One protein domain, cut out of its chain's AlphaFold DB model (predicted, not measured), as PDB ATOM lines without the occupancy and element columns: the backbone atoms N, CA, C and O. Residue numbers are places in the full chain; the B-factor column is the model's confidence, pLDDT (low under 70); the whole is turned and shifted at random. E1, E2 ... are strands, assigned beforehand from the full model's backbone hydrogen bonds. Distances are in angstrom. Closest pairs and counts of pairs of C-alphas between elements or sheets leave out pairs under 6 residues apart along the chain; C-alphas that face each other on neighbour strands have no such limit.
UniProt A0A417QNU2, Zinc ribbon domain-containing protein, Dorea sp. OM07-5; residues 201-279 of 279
ATOM      1  N   LYS A 201     -25.759 -27.172 -35.497       68.94
ATOM      2  CA  LYS A 201     -26.740 -28.186 -35.930       68.94
ATOM      3  C   LYS A 201     -27.572 -28.679 -34.738       68.94
ATOM      4  O   LYS A 201     -27.024 -28.940 -33.674       68.94
ATOM      5  N   LYS A 202     -28.893 -28.819 -34.922       74.19
ATOM      6  CA  LYS A 202     -29.828 -29.322 -33.887       74.19
ATOM      7  C   LYS A 202     -29.815 -30.852 -33.753       74.19
ATOM      8  O   LYS A 202     -30.085 -31.375 -32.675       74.19
ATOM      9  N   PHE A 203     -29.477 -31.552 -34.834       83.31
ATOM     10  CA  PHE A 203     -29.455 -33.012 -34.920       83.31
ATOM     11  C   PHE A 203     -28.181 -33.489 -35.611       83.31
ATOM     12  O   PHE A 203     -27.626 -32.790 -36.466       83.31
ATOM     13  N   CYS A 204     -27.719 -34.684 -35.250       85.25
ATOM     14  CA  CYS A 204     -26.612 -35.340 -35.924       85.25
ATOM     15  C   CYS A 204     -27.041 -35.788 -37.329       85.25
ATOM     16  O   CYS A 204     -28.000 -36.549 -37.443       85.25
ATOM     17  N   PRO A 205     -26.318 -35.401 -38.395       82.81
ATOM     18  CA  PRO A 205     -26.657 -35.811 -39.759       82.81
ATOM     19  C   PRO A 205     -26.417 -37.302 -40.029       82.81
ATOM     20  O   PRO A 205     -26.890 -37.807 -41.036       82.81
ATOM     21  N   ASN A 206     -25.667 -37.994 -39.165       87.56
ATOM     22  CA  ASN A 206     -25.341 -39.407 -39.348       87.56
ATOM     23  C   ASN A 206     -26.331 -40.327 -38.613       87.56
ATOM     24  O   ASN A 206     -26.841 -41.273 -39.192       87.56
ATOM     25  N   CYS A 207     -26.657 -40.033 -37.349       86.69
ATOM     26  CA  CYS A 207     -27.503 -40.918 -36.534       86.69
ATOM     27  C   CYS A 207     -28.837 -40.310 -36.075       86.69
ATOM     28  O   CYS A 207     -29.566 -40.954 -35.323       86.69
ATOM     29  N   GLY A 208     -29.139 -39.063 -36.453       82.19
ATOM     30  CA  GLY A 208     -30.383 -38.373 -36.092       82.19
ATOM     31  C   GLY A 208     -30.480 -37.900 -34.636       82.19
ATOM     32  O   GLY A 208     -31.457 -37.251 -34.275       82.19
ATOM     33  N   GLU A 209     -29.479 -38.179 -33.796       86.69
ATOM     34  CA  GLU A 209     -29.507 -37.832 -32.369       86.69
ATOM     35  C   GLU A 209     -29.520 -36.314 -32.141       86.69
ATOM     36  O   GLU A 209     -28.810 -35.567 -32.826       86.69
ATOM     37  N   LYS A 210     -30.298 -35.847 -31.159       79.56
ATOM     38  CA  LYS A 210     -30.387 -34.420 -30.832       79.56
ATOM     39  C   LYS A 210     -29.103 -33.960 -30.144       79.56
ATOM     40  O   LYS A 210     -28.647 -34.554 -29.172       79.56
ATOM     41  N   ILE A 211     -28.520 -32.873 -30.636       77.50
ATOM     42  CA  ILE A 211     -27.269 -32.335 -30.099       77.50
ATOM     43  C   ILE A 211     -27.616 -31.263 -29.072       77.50
ATOM     44  O   ILE A 211     -28.136 -30.204 -29.421       77.50
ATOM     45  N   VAL A 212     -27.312 -31.530 -27.805       60.97
ATOM     46  CA  VAL A 212     -27.392 -30.530 -26.737       60.97
ATOM     47  C   VAL A 212     -26.017 -29.880 -26.623       60.97
ATOM     48  O   VAL A 212     -25.079 -30.474 -26.095       60.97
ATOM     49  N   VAL A 213     -25.866 -28.686 -27.199       60.09
ATOM     50  CA  VAL A 213     -24.657 -27.875 -27.011       60.09
ATOM     51  C   VAL A 213     -24.807 -27.150 -25.682       60.09
ATOM     52  O   VAL A 213     -25.668 -26.286 -25.546       60.09
ATOM     53  N   GLU A 214     -23.979 -27.504 -24.708       52.97
ATOM     54  CA  GLU A 214     -23.941 -26.840 -23.407       52.97
ATOM     55  C   GLU A 214     -23.351 -25.432 -23.599       52.97
ATOM     56  O   GLU A 214     -22.169 -25.248 -23.907       52.97
ATOM     57  N   GLN A 215     -24.223 -24.423 -23.564       55.06
ATOM     58  CA  GLN A 215     -23.867 -23.033 -23.830       55.06
ATOM     59  C   GLN A 215     -23.179 -22.440 -22.597       55.06
ATOM     60  O   GLN A 215     -23.726 -22.466 -21.498       55.06
ATOM     61  N   LYS A 216     -21.990 -21.844 -22.769       49.50
ATOM     62  CA  LYS A 216     -21.394 -20.996 -21.726       49.50
ATOM     63  C   LYS A 216     -22.188 -19.694 -21.635       49.50
ATOM     64  O   LYS A 216     -21.909 -18.736 -22.358       49.50
ATOM     65  N   ILE A 217     -23.177 -19.686 -20.751       55.84
ATOM     66  CA  ILE A 217     -23.913 -18.492 -20.356       55.84
ATOM     67  C   ILE A 217     -23.000 -17.652 -19.459       55.84
ATOM     68  O   ILE A 217     -22.554 -18.116 -18.411       55.84
ATOM     69  N   VAL A 218     -22.697 -16.420 -19.875       60.47
ATOM     70  CA  VAL A 218     -21.988 -15.455 -19.027       60.47
ATOM     71  C   VAL A 218     -23.021 -14.481 -18.482       60.47
ATOM     72  O   VAL A 218     -23.574 -13.671 -19.226       60.47
ATOM     73  N   LYS A 219     -23.280 -14.571 -17.177       67.69
ATOM     74  CA  LYS A 219     -24.122 -13.625 -16.441       67.69
ATOM     75  C   LYS A 219     -23.335 -12.329 -16.232       67.69
ATOM     76  O   LYS A 219     -22.191 -12.371 -15.775       67.69
ATOM     77  N   LYS A 220     -23.911 -11.180 -16.591       72.38
ATOM     78  CA  LYS A 220     -23.380  -9.854 -16.233       72.38
ATOM     79  C   LYS A 220     -24.433  -9.082 -15.449       72.38
ATOM     80  O   LYS A 220     -25.619  -9.259 -15.683       72.38
ATOM     81  N   TYR A 221     -23.994  -8.191 -14.570       78.94
ATOM     82  CA  TYR A 221     -24.876  -7.400 -13.716       78.94
ATOM     83  C   TYR A 221     -24.653  -5.913 -13.996       78.94
ATOM     84  O   TYR A 221     -23.508  -5.465 -14.110       78.94
ATOM     85  N   GLN A 222     -25.729  -5.143 -14.156       81.94
ATOM     86  CA  GLN A 222     -25.644  -3.702 -14.418       81.94
ATOM     87  C   GLN A 222     -26.797  -2.946 -13.751       81.94
ATOM     88  O   GLN A 222     -27.934  -3.421 -13.693       81.94
ATOM     89  N   CYS A 223     -26.505  -1.746 -13.251       81.56
ATOM     90  CA  CYS A 223     -27.509  -0.849 -12.703       81.56
ATOM     91  C   CYS A 223     -28.447  -0.336 -13.805       81.56
ATOM     92  O   CYS A 223     -27.997   0.168 -14.834       81.56
ATOM     93  N   SER A 224     -29.751  -0.421 -13.548       77.62
ATOM     94  CA  SER A 224     -30.809   0.018 -14.464       77.62
ATOM     95  C   SER A 224     -30.918   1.541 -14.618       77.62
ATOM     96  O   SER A 224     -31.434   1.998 -15.631       77.62
ATOM     97  N   GLN A 225     -30.436   2.318 -13.642       79.00
ATOM     98  CA  GLN A 225     -30.571   3.782 -13.625       79.00
ATOM     99  C   GLN A 225     -29.290   4.502 -14.058       79.00
ATOM    100  O   GLN A 225     -29.335   5.368 -14.922       79.00
ATOM    101  N   CYS A 226     -28.131   4.136 -13.501       80.00
ATOM    102  CA  CYS A 226     -26.865   4.819 -13.799       80.00
ATOM    103  C   CYS A 226     -25.959   4.062 -14.785       80.00
ATOM    104  O   CYS A 226     -24.913   4.570 -15.178       80.00
ATOM    105  N   GLY A 227     -26.312   2.826 -15.161       73.88
ATOM    106  CA  GLY A 227     -25.530   2.009 -16.093       73.88
ATOM    107  C   GLY A 227     -24.212   1.450 -15.539       73.88
ATOM    108  O   GLY A 227     -23.451   0.828 -16.283       73.88
ATOM    109  N   ARG A 228     -23.924   1.623 -14.241       81.62
ATOM    110  CA  ARG A 228     -22.722   1.066 -13.600       81.62
ATOM    111  C   ARG A 228     -22.746  -0.465 -13.643       81.62
ATOM    112  O   ARG A 228     -23.744  -1.083 -13.277       81.62
ATOM    113  N   LYS A 229     -21.634  -1.080 -14.057       80.12
ATOM    114  CA  LYS A 229     -21.426  -2.535 -13.970       80.12
ATOM    115  C   LYS A 229     -21.338  -2.950 -12.503       80.12
ATOM    116  O   LYS A 229     -20.611  -2.314 -11.744       80.12
ATOM    117  N   ALA A 230     -22.037  -4.013 -12.149       77.94
ATOM    118  CA  ALA A 230     -22.082  -4.562 -10.804       77.94
ATOM    119  C   ALA A 230     -21.507  -5.983 -10.773       77.94
ATOM    120  O   ALA A 230     -21.380  -6.647 -11.809       77.94
ATOM    121  N   SER A 231     -21.147  -6.446  -9.580       75.75
ATOM    122  CA  SER A 231     -20.805  -7.847  -9.326       75.75
ATOM    123  C   SER A 231     -22.050  -8.678  -8.974       75.75
ATOM    124  O   SER A 231     -23.100  -8.133  -8.646       75.75
ATOM    125  N   ALA A 232     -21.935 -10.011  -9.021       72.88
ATOM    126  CA  ALA A 232     -23.051 -10.936  -8.776       72.88
ATOM    127  C   ALA A 232     -23.687 -10.833  -7.376       72.88
ATOM    128  O   ALA A 232     -24.799 -11.308  -7.174       72.88
ATOM    129  N   ASN A 233     -22.991 -10.215  -6.415       74.62
ATOM    130  CA  ASN A 233     -23.431 -10.129  -5.022       74.62
ATOM    131  C   ASN A 233     -24.039  -8.766  -4.648       74.62
ATOM    132  O   ASN A 233     -24.504  -8.594  -3.520       74.62
ATOM    133  N   GLU A 234     -24.048  -7.787  -5.553       77.88
ATOM    134  CA  GLU A 234     -24.597  -6.460  -5.273       77.88
ATOM    135  C   GLU A 234     -26.105  -6.422  -5.566       77.88
ATOM    136  O   GLU A 234     -26.533  -6.552  -6.710       77.88
ATOM    137  N   LYS A 235     -26.928  -6.214  -4.528       80.00
ATOM    138  CA  LYS A 235     -28.394  -6.080  -4.673       80.00
ATOM    139  C   LYS A 235     -28.822  -4.676  -5.114       80.00
ATOM    140  O   LYS A 235     -29.796  -4.523  -5.850       80.00
ATOM    141  N   PHE A 236     -28.079  -3.659  -4.683       84.88
ATOM    142  CA  PHE A 236     -28.341  -2.251  -4.967       84.88
ATOM    143  C   PHE A 236     -27.062  -1.565  -5.432       84.88
ATOM    144  O   PHE A 236     -25.970  -1.881  -4.962       84.88
ATOM    145  N   CYS A 237     -27.198  -0.622  -6.359       84.00
ATOM    146  CA  CYS A 237     -26.083   0.172  -6.841       84.00
ATOM    147  C   CYS A 237     -25.573   1.095  -5.732       84.00
ATOM    148  O   CYS A 237     -26.328   1.902  -5.194       84.00
ATOM    149  N   SER A 238     -24.276   1.033  -5.455       84.44
ATOM    150  CA  SER A 238     -23.603   1.877  -4.462       84.44
ATOM    151  C   SER A 238     -23.552   3.369  -4.814       84.44
ATOM    152  O   SER A 238     -23.297   4.171  -3.928       84.44
ATOM    153  N   GLU A 239     -23.812   3.753  -6.070       82.94
ATOM    154  CA  GLU A 239     -23.815   5.168  -6.491       82.94
ATOM    155  C   GLU A 239     -25.205   5.803  -6.437       82.94
ATOM    156  O   GLU A 239     -25.349   6.955  -6.047       82.94
ATOM    157  N   CYS A 240     -26.241   5.080  -6.873       84.88
ATOM    158  CA  CYS A 240     -27.572   5.662  -7.071       84.88
ATOM    159  C   CYS A 240     -28.688   4.947  -6.298       84.88
ATOM    160  O   CYS A 240     -29.854   5.283  -6.474       84.88
ATOM    161  N   GLY A 241     -28.367   3.915  -5.509       82.19
ATOM    162  CA  GLY A 241     -29.323   3.156  -4.691       82.19
ATOM    163  C   GLY A 241     -30.313   2.276  -5.467       82.19
ATOM    164  O   GLY A 241     -31.086   1.541  -4.861       82.19
ATOM    165  N   ALA A 242     -30.300   2.313  -6.802       85.75
ATOM    166  CA  ALA A 242     -31.231   1.554  -7.633       85.75
ATOM    167  C   ALA A 242     -30.891   0.048  -7.665       85.75
ATOM    168  O   ALA A 242     -29.709  -0.309  -7.598       85.75
ATOM    169  N   PRO A 243     -31.886  -0.845  -7.825       81.81
ATOM    170  CA  PRO A 243     -31.655  -2.284  -7.902       81.81
ATOM    171  C   PRO A 243     -30.855  -2.664  -9.156       81.81
ATOM    172  O   PRO A 243     -31.028  -2.095 -10.245       81.81
ATOM    173  N   ILE A 244     -29.968  -3.642  -8.990       82.62
ATOM    174  CA  ILE A 244     -29.134  -4.188 -10.062       82.62
ATOM    175  C   ILE A 244     -29.897  -5.308 -10.772       82.62
ATOM    176  O   ILE A 244     -30.475  -6.173 -10.121       82.62
ATOM    177  N   LYS A 245     -29.891  -5.289 -12.111       77.94
ATOM    178  CA  LYS A 245     -30.498  -6.342 -12.937       77.94
ATOM    179  C   LYS A 245     -29.433  -7.304 -13.460       77.94
ATOM    180  O   LYS A 245     -28.320  -6.883 -13.800       77.94
ATOM    181  N   GLU A 246     -29.792  -8.581 -13.527       71.94
ATOM    182  CA  GLU A 246     -29.012  -9.624 -14.188       71.94
ATOM    183  C   GLU A 246     -29.291  -9.592 -15.695       71.94
ATOM    184  O   GLU A 246     -30.435  -9.513 -16.128       71.94
ATOM    185  N   TYR A 247     -28.234  -9.645 -16.498       66.12
ATOM    186  CA  TYR A 247     -28.312  -9.740 -17.947       66.12
ATOM    187  C   TYR A 247     -27.592 -11.005 -18.400       66.12
ATOM    188  O   TYR A 247     -26.380 -11.175 -18.204       66.12
ATOM    189  N   VAL A 248     -28.349 -11.891 -19.041       60.78
ATOM    190  CA  VAL A 248     -27.834 -13.122 -19.633       60.78
ATOM    191  C   VAL A 248     -27.295 -12.805 -21.023       60.78
ATOM    192  O   VAL A 248     -28.041 -12.507 -21.955       60.78
ATOM    193  N   ILE A 249     -25.971 -12.862 -21.179       64.06
ATOM    194  CA  ILE A 249     -25.322 -12.611 -22.465       64.06
ATOM    195  C   ILE A 249     -24.818 -13.936 -23.026       64.06
ATOM    196  O   ILE A 249     -23.855 -14.530 -22.529       64.06
ATOM    197  N   SER A 250     -25.441 -14.373 -24.119       64.12
ATOM    198  CA  SER A 250     -24.859 -15.419 -24.950       64.12
ATOM    199  C   SER A 250     -23.683 -14.844 -25.738       64.12
ATOM    200  O   SER A 250     -23.832 -13.927 -26.541       64.12
ATOM    201  N   THR A 251     -22.492 -15.409 -25.539       70.38
ATOM    202  CA  THR A 251     -21.283 -15.045 -26.305       70.38
ATOM    203  C   THR A 251     -21.217 -15.732 -27.672       70.38
ATOM    204  O   THR A 251     -20.249 -15.560 -28.418       70.38
ATOM    205  N   THR A 252     -22.234 -16.530 -28.011       73.44
ATOM    206  CA  THR A 252     -22.279 -17.346 -29.225       73.44
ATOM    207  C   THR A 252     -23.647 -17.240 -29.893       73.44
ATOM    208  O   THR A 252     -24.687 -17.334 -29.243       73.44
ATOM    209  N   CYS A 253     -23.664 -17.061 -31.212       75.44
ATOM    210  CA  CYS A 253     -24.899 -16.990 -31.980       75.44
ATOM    211  C   CYS A 253     -25.620 -18.349 -31.961       75.44
ATOM    212  O   CYS A 253     -25.010 -19.349 -32.352       75.44
ATOM    213  N   PRO A 254     -26.914 -18.405 -31.594       69.38
ATOM    214  CA  PRO A 254     -27.670 -19.658 -31.571       69.38
ATOM    215  C   PRO A 254     -27.912 -20.233 -32.974       69.38
ATOM    216  O   PRO A 254     -28.121 -21.434 -33.108       69.38
ATOM    217  N   ASN A 255     -27.864 -19.396 -34.015       70.31
ATOM    218  CA  ASN A 255     -28.103 -19.824 -35.391       70.31
ATOM    219  C   ASN A 255     -26.843 -20.401 -36.057       70.31
ATOM    220  O   ASN A 255     -26.886 -21.474 -36.648       70.31
ATOM    221  N   CYS A 256     -25.708 -19.701 -35.965       70.06
ATOM    222  CA  CYS A 256     -24.505 -20.062 -36.726       70.06
ATOM    223  C   CYS A 256     -23.292 -20.452 -35.872       70.06
ATOM    224  O   CYS A 256     -22.236 -20.736 -36.427       70.06
ATOM    225  N   GLY A 257     -23.383 -20.390 -34.539       69.06
ATOM    226  CA  GLY A 257     -22.247 -20.675 -33.658       69.06
ATOM    227  C   GLY A 257     -21.119 -19.632 -33.702       69.06
ATOM    228  O   GLY A 257     -20.081 -19.831 -33.076       69.06
ATOM    229  N   GLY A 258     -21.301 -18.526 -34.430       72.31
ATOM    230  CA  GLY A 258     -20.328 -17.436 -34.516       72.31
ATOM    231  C   GLY A 258     -20.191 -16.701 -33.183       72.31
ATOM    232  O   GLY A 258     -21.153 -16.612 -32.419       72.31
ATOM    233  N   LYS A 259     -19.004 -16.160 -32.898       76.69
ATOM    234  CA  LYS A 259     -18.765 -15.370 -31.684       76.69
ATOM    235  C   LYS A 259     -19.558 -14.065 -31.761       76.69
ATOM    236  O   LYS A 259     -19.464 -13.338 -32.747       76.69
ATOM    237  N   VAL A 260     -20.328 -13.774 -30.722       76.06
ATOM    238  CA  VAL A 260     -21.179 -12.581 -30.635       76.06
ATOM    239  C   VAL A 260     -20.625 -11.677 -29.538       76.06
ATOM    240  O   VAL A 260     -20.269 -12.146 -28.456       76.06
ATOM    241  N   SER A 261     -20.486 -10.383 -29.842       71.31
ATOM    242  CA  SER A 261     -20.096  -9.377 -28.845       71.31
ATOM    243  C   SER A 261     -21.200  -9.231 -27.801       71.31
ATOM    244  O   SER A 261     -22.372  -9.374 -28.139       71.31
ATOM    245  N   SER A 262     -20.851  -8.885 -26.557       64.38
ATOM    246  CA  SER A 262     -21.829  -8.764 -25.468       64.38
ATOM    247  C   SER A 262     -22.983  -7.802 -25.744       64.38
ATOM    248  O   SER A 262     -24.044  -7.940 -25.143       64.38
ATOM    249  N   ASP A 263     -22.777  -6.870 -26.672       67.06
ATOM    250  CA  ASP A 263     -23.690  -5.768 -26.958       67.06
ATOM    251  C   ASP A 263     -24.287  -5.847 -28.377       67.06
ATOM    252  O   ASP A 263     -24.971  -4.928 -28.823       67.06
ATOM    253  N   ALA A 264     -24.033  -6.933 -29.119       70.62
ATOM    254  CA  ALA A 264     -24.476  -7.063 -30.506       70.62
ATOM    255  C   ALA A 264     -25.955  -7.479 -30.609       70.62
ATOM    256  O   ALA A 264     -26.331  -8.571 -30.190       70.62
ATOM    257  N   ALA A 265     -26.784  -6.635 -31.237       77.50
ATOM    258  CA  ALA A 265     -28.190  -6.942 -31.536       77.50
ATOM    259  C   ALA A 265     -28.360  -7.977 -32.668       77.50
ATOM    260  O   ALA A 265     -29.346  -8.715 -32.708       77.50
ATOM    261  N   PHE A 266     -27.385  -8.046 -33.577       81.00
ATOM    262  CA  PHE A 266     -27.349  -8.979 -34.700       81.00
ATOM    263  C   PHE A 266     -25.989  -9.672 -34.767       81.00
ATOM    264  O   PHE A 266     -24.950  -9.080 -34.469       81.00
ATOM    265  N   CYS A 267     -25.981 -10.934 -35.185       80.75
ATOM    266  CA  CYS A 267     -24.754 -11.678 -35.417       80.75
ATOM    267  C   CYS A 267     -23.998 -11.100 -36.620       80.75
ATOM    268  O   CYS A 267     -24.509 -11.116 -37.737       80.75
ATOM    269  N   SER A 268     -22.747 -10.686 -36.429       81.88
ATOM    270  CA  SER A 268     -21.878 -10.216 -37.519       81.88
ATOM    271  C   SER A 268     -21.502 -11.312 -38.524       81.88
ATOM    272  O   SER A 268     -21.075 -11.002 -39.630       81.88
ATOM    273  N   SER A 269     -21.648 -12.588 -38.153       79.12
ATOM    274  CA  SER A 269     -21.315 -13.724 -39.020       79.12
ATOM    275  C   SER A 269     -22.477 -14.196 -39.895       79.12
ATOM    276  O   SER A 269     -22.228 -14.694 -40.986       79.12
ATOM    277  N   CYS A 270     -23.730 -14.084 -39.438       77.38
ATOM    278  CA  CYS A 270     -24.887 -14.610 -40.182       77.38
ATOM    279  C   CYS A 270     -26.101 -13.675 -40.255       77.38
ATOM    280  O   CYS A 270     -27.110 -14.047 -40.842       77.38
ATOM    281  N   GLY A 271     -26.050 -12.497 -39.629       77.88
ATOM    282  CA  GLY A 271     -27.155 -11.533 -39.609       77.88
ATOM    283  C   GLY A 271     -28.337 -11.910 -38.710       77.88
ATOM    284  O   GLY A 271     -29.268 -11.119 -38.585       77.88
ATOM    285  N   ALA A 272     -28.323 -13.076 -38.053       79.25
ATOM    286  CA  ALA A 272     -29.404 -13.481 -37.155       79.25
ATOM    287  C   ALA A 272     -29.525 -12.533 -35.952       79.25
ATOM    288  O   ALA A 272     -28.513 -12.158 -35.349       79.25
ATOM    289  N   LYS A 273     -30.762 -12.181 -35.586       78.56
ATOM    290  CA  LYS A 273     -31.064 -11.397 -34.383       78.56
ATOM    291  C   LYS A 273     -30.671 -12.191 -33.135       78.56
ATOM    292  O   LYS A 273     -30.923 -13.393 -33.062       78.56
ATOM    293  N   ILE A 274     -30.033 -11.527 -32.177       81.25
ATOM    294  CA  ILE A 274     -29.635 -12.131 -30.904       81.25
ATOM    295  C   ILE A 274     -30.670 -11.743 -29.855       81.25
ATOM    296  O   ILE A 274     -30.814 -10.569 -29.515       81.25
ATOM    297  N   GLU A 275     -31.413 -12.734 -29.374       65.62
ATOM    298  CA  GLU A 275     -32.354 -12.557 -28.273       65.62
ATOM    299  C   GLU A 275     -31.562 -12.417 -26.969       65.62
ATOM    300  O   GLU A 275     -30.752 -13.278 -26.620       65.62
ATOM    301  N   ARG A 276     -31.753 -11.289 -26.281       65.25
ATOM    302  CA  ARG A 276     -31.243 -11.065 -24.927       65.25
ATOM    303  C   ARG A 276     -32.414 -11.322 -23.989       65.25
ATOM    304  O   ARG A 276     -33.400 -10.597 -24.065       65.25
ATOM    305  N   GLY A 277     -32.328 -12.385 -23.193       51.66
ATOM    306  CA  GLY A 277     -33.322 -12.676 -22.167       51.66
ATOM    307  C   GLY A 277     -33.141 -11.719 -20.995       51.66
ATOM    308  O   GLY A 277     -32.059 -11.672 -20.407       51.66
ATOM    309  N   GLU A 278     -34.178 -10.942 -20.706       46.81
ATOM    310  CA  GLU A 278     -34.433 -10.403 -19.374       46.81
ATOM    311  C   GLU A 278     -35.214 -11.506 -18.644       46.81
ATOM    312  O   GLU A 278     -36.297 -11.869 -19.101       46.81
ATOM    313  N   GLU A 279     -34.635 -12.102 -17.600       40.31
ATOM    314  CA  GLU A 279     -35.419 -12.840 -16.595       40.31
ATOM    315  C   GLU A 279     -35.810 -11.881 -15.468       40.31
ATOM    316  O   GLU A 279     -34.943 -11.072 -15.053       40.31
TER     317      GLU A 279
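This is residues 201 to 279 of the 279 residues of the protein "Zinc ribbon domain-containing protein" of Dorea sp. OM07-5 (UniProt A0A417QNU2). The domain has little regular structure: one twisted two-stranded hairpin, E1 and E2, runs along a loose rod with loops at both ends. Residues 201 to 216 lead into E1, with 204 to 209 sticking out free; residues 224 to 243 loop at the far end of the hairpin, and residues 251 to 279 fold back after E2. The printed part has 79 residues, 14 of them in the two named, antiparallel strands, with no named helix: all strand. The radius of gyration of the C-alphas is 16.4 A and the spans are 55 by 24 by 16 A.

E1, residues 217 to 223, begins at C-alpha (-23.913, -18.492, -20.356) and is 19.6 A long. E2, residues 244 to 250, is 19.1 A long and ends at C-alpha (-24.859, -15.419, -24.950).

E1 and E2 form a hairpin, antiparallel at 149 degrees; N 247 and O 220 are within hydrogen-bond range at 2.8 A. Residues 221 to 222 of E1 also pair antiparallel with 229 to 230.

The C-alphas farthest apart, Asn 206 and Cys 240, are 55.5 A apart. The printed part has no cut; the link E1 to E2 is long. Mean pLDDT of the printed part is 73.7, with 22 residues under 70, among them 212 to 219.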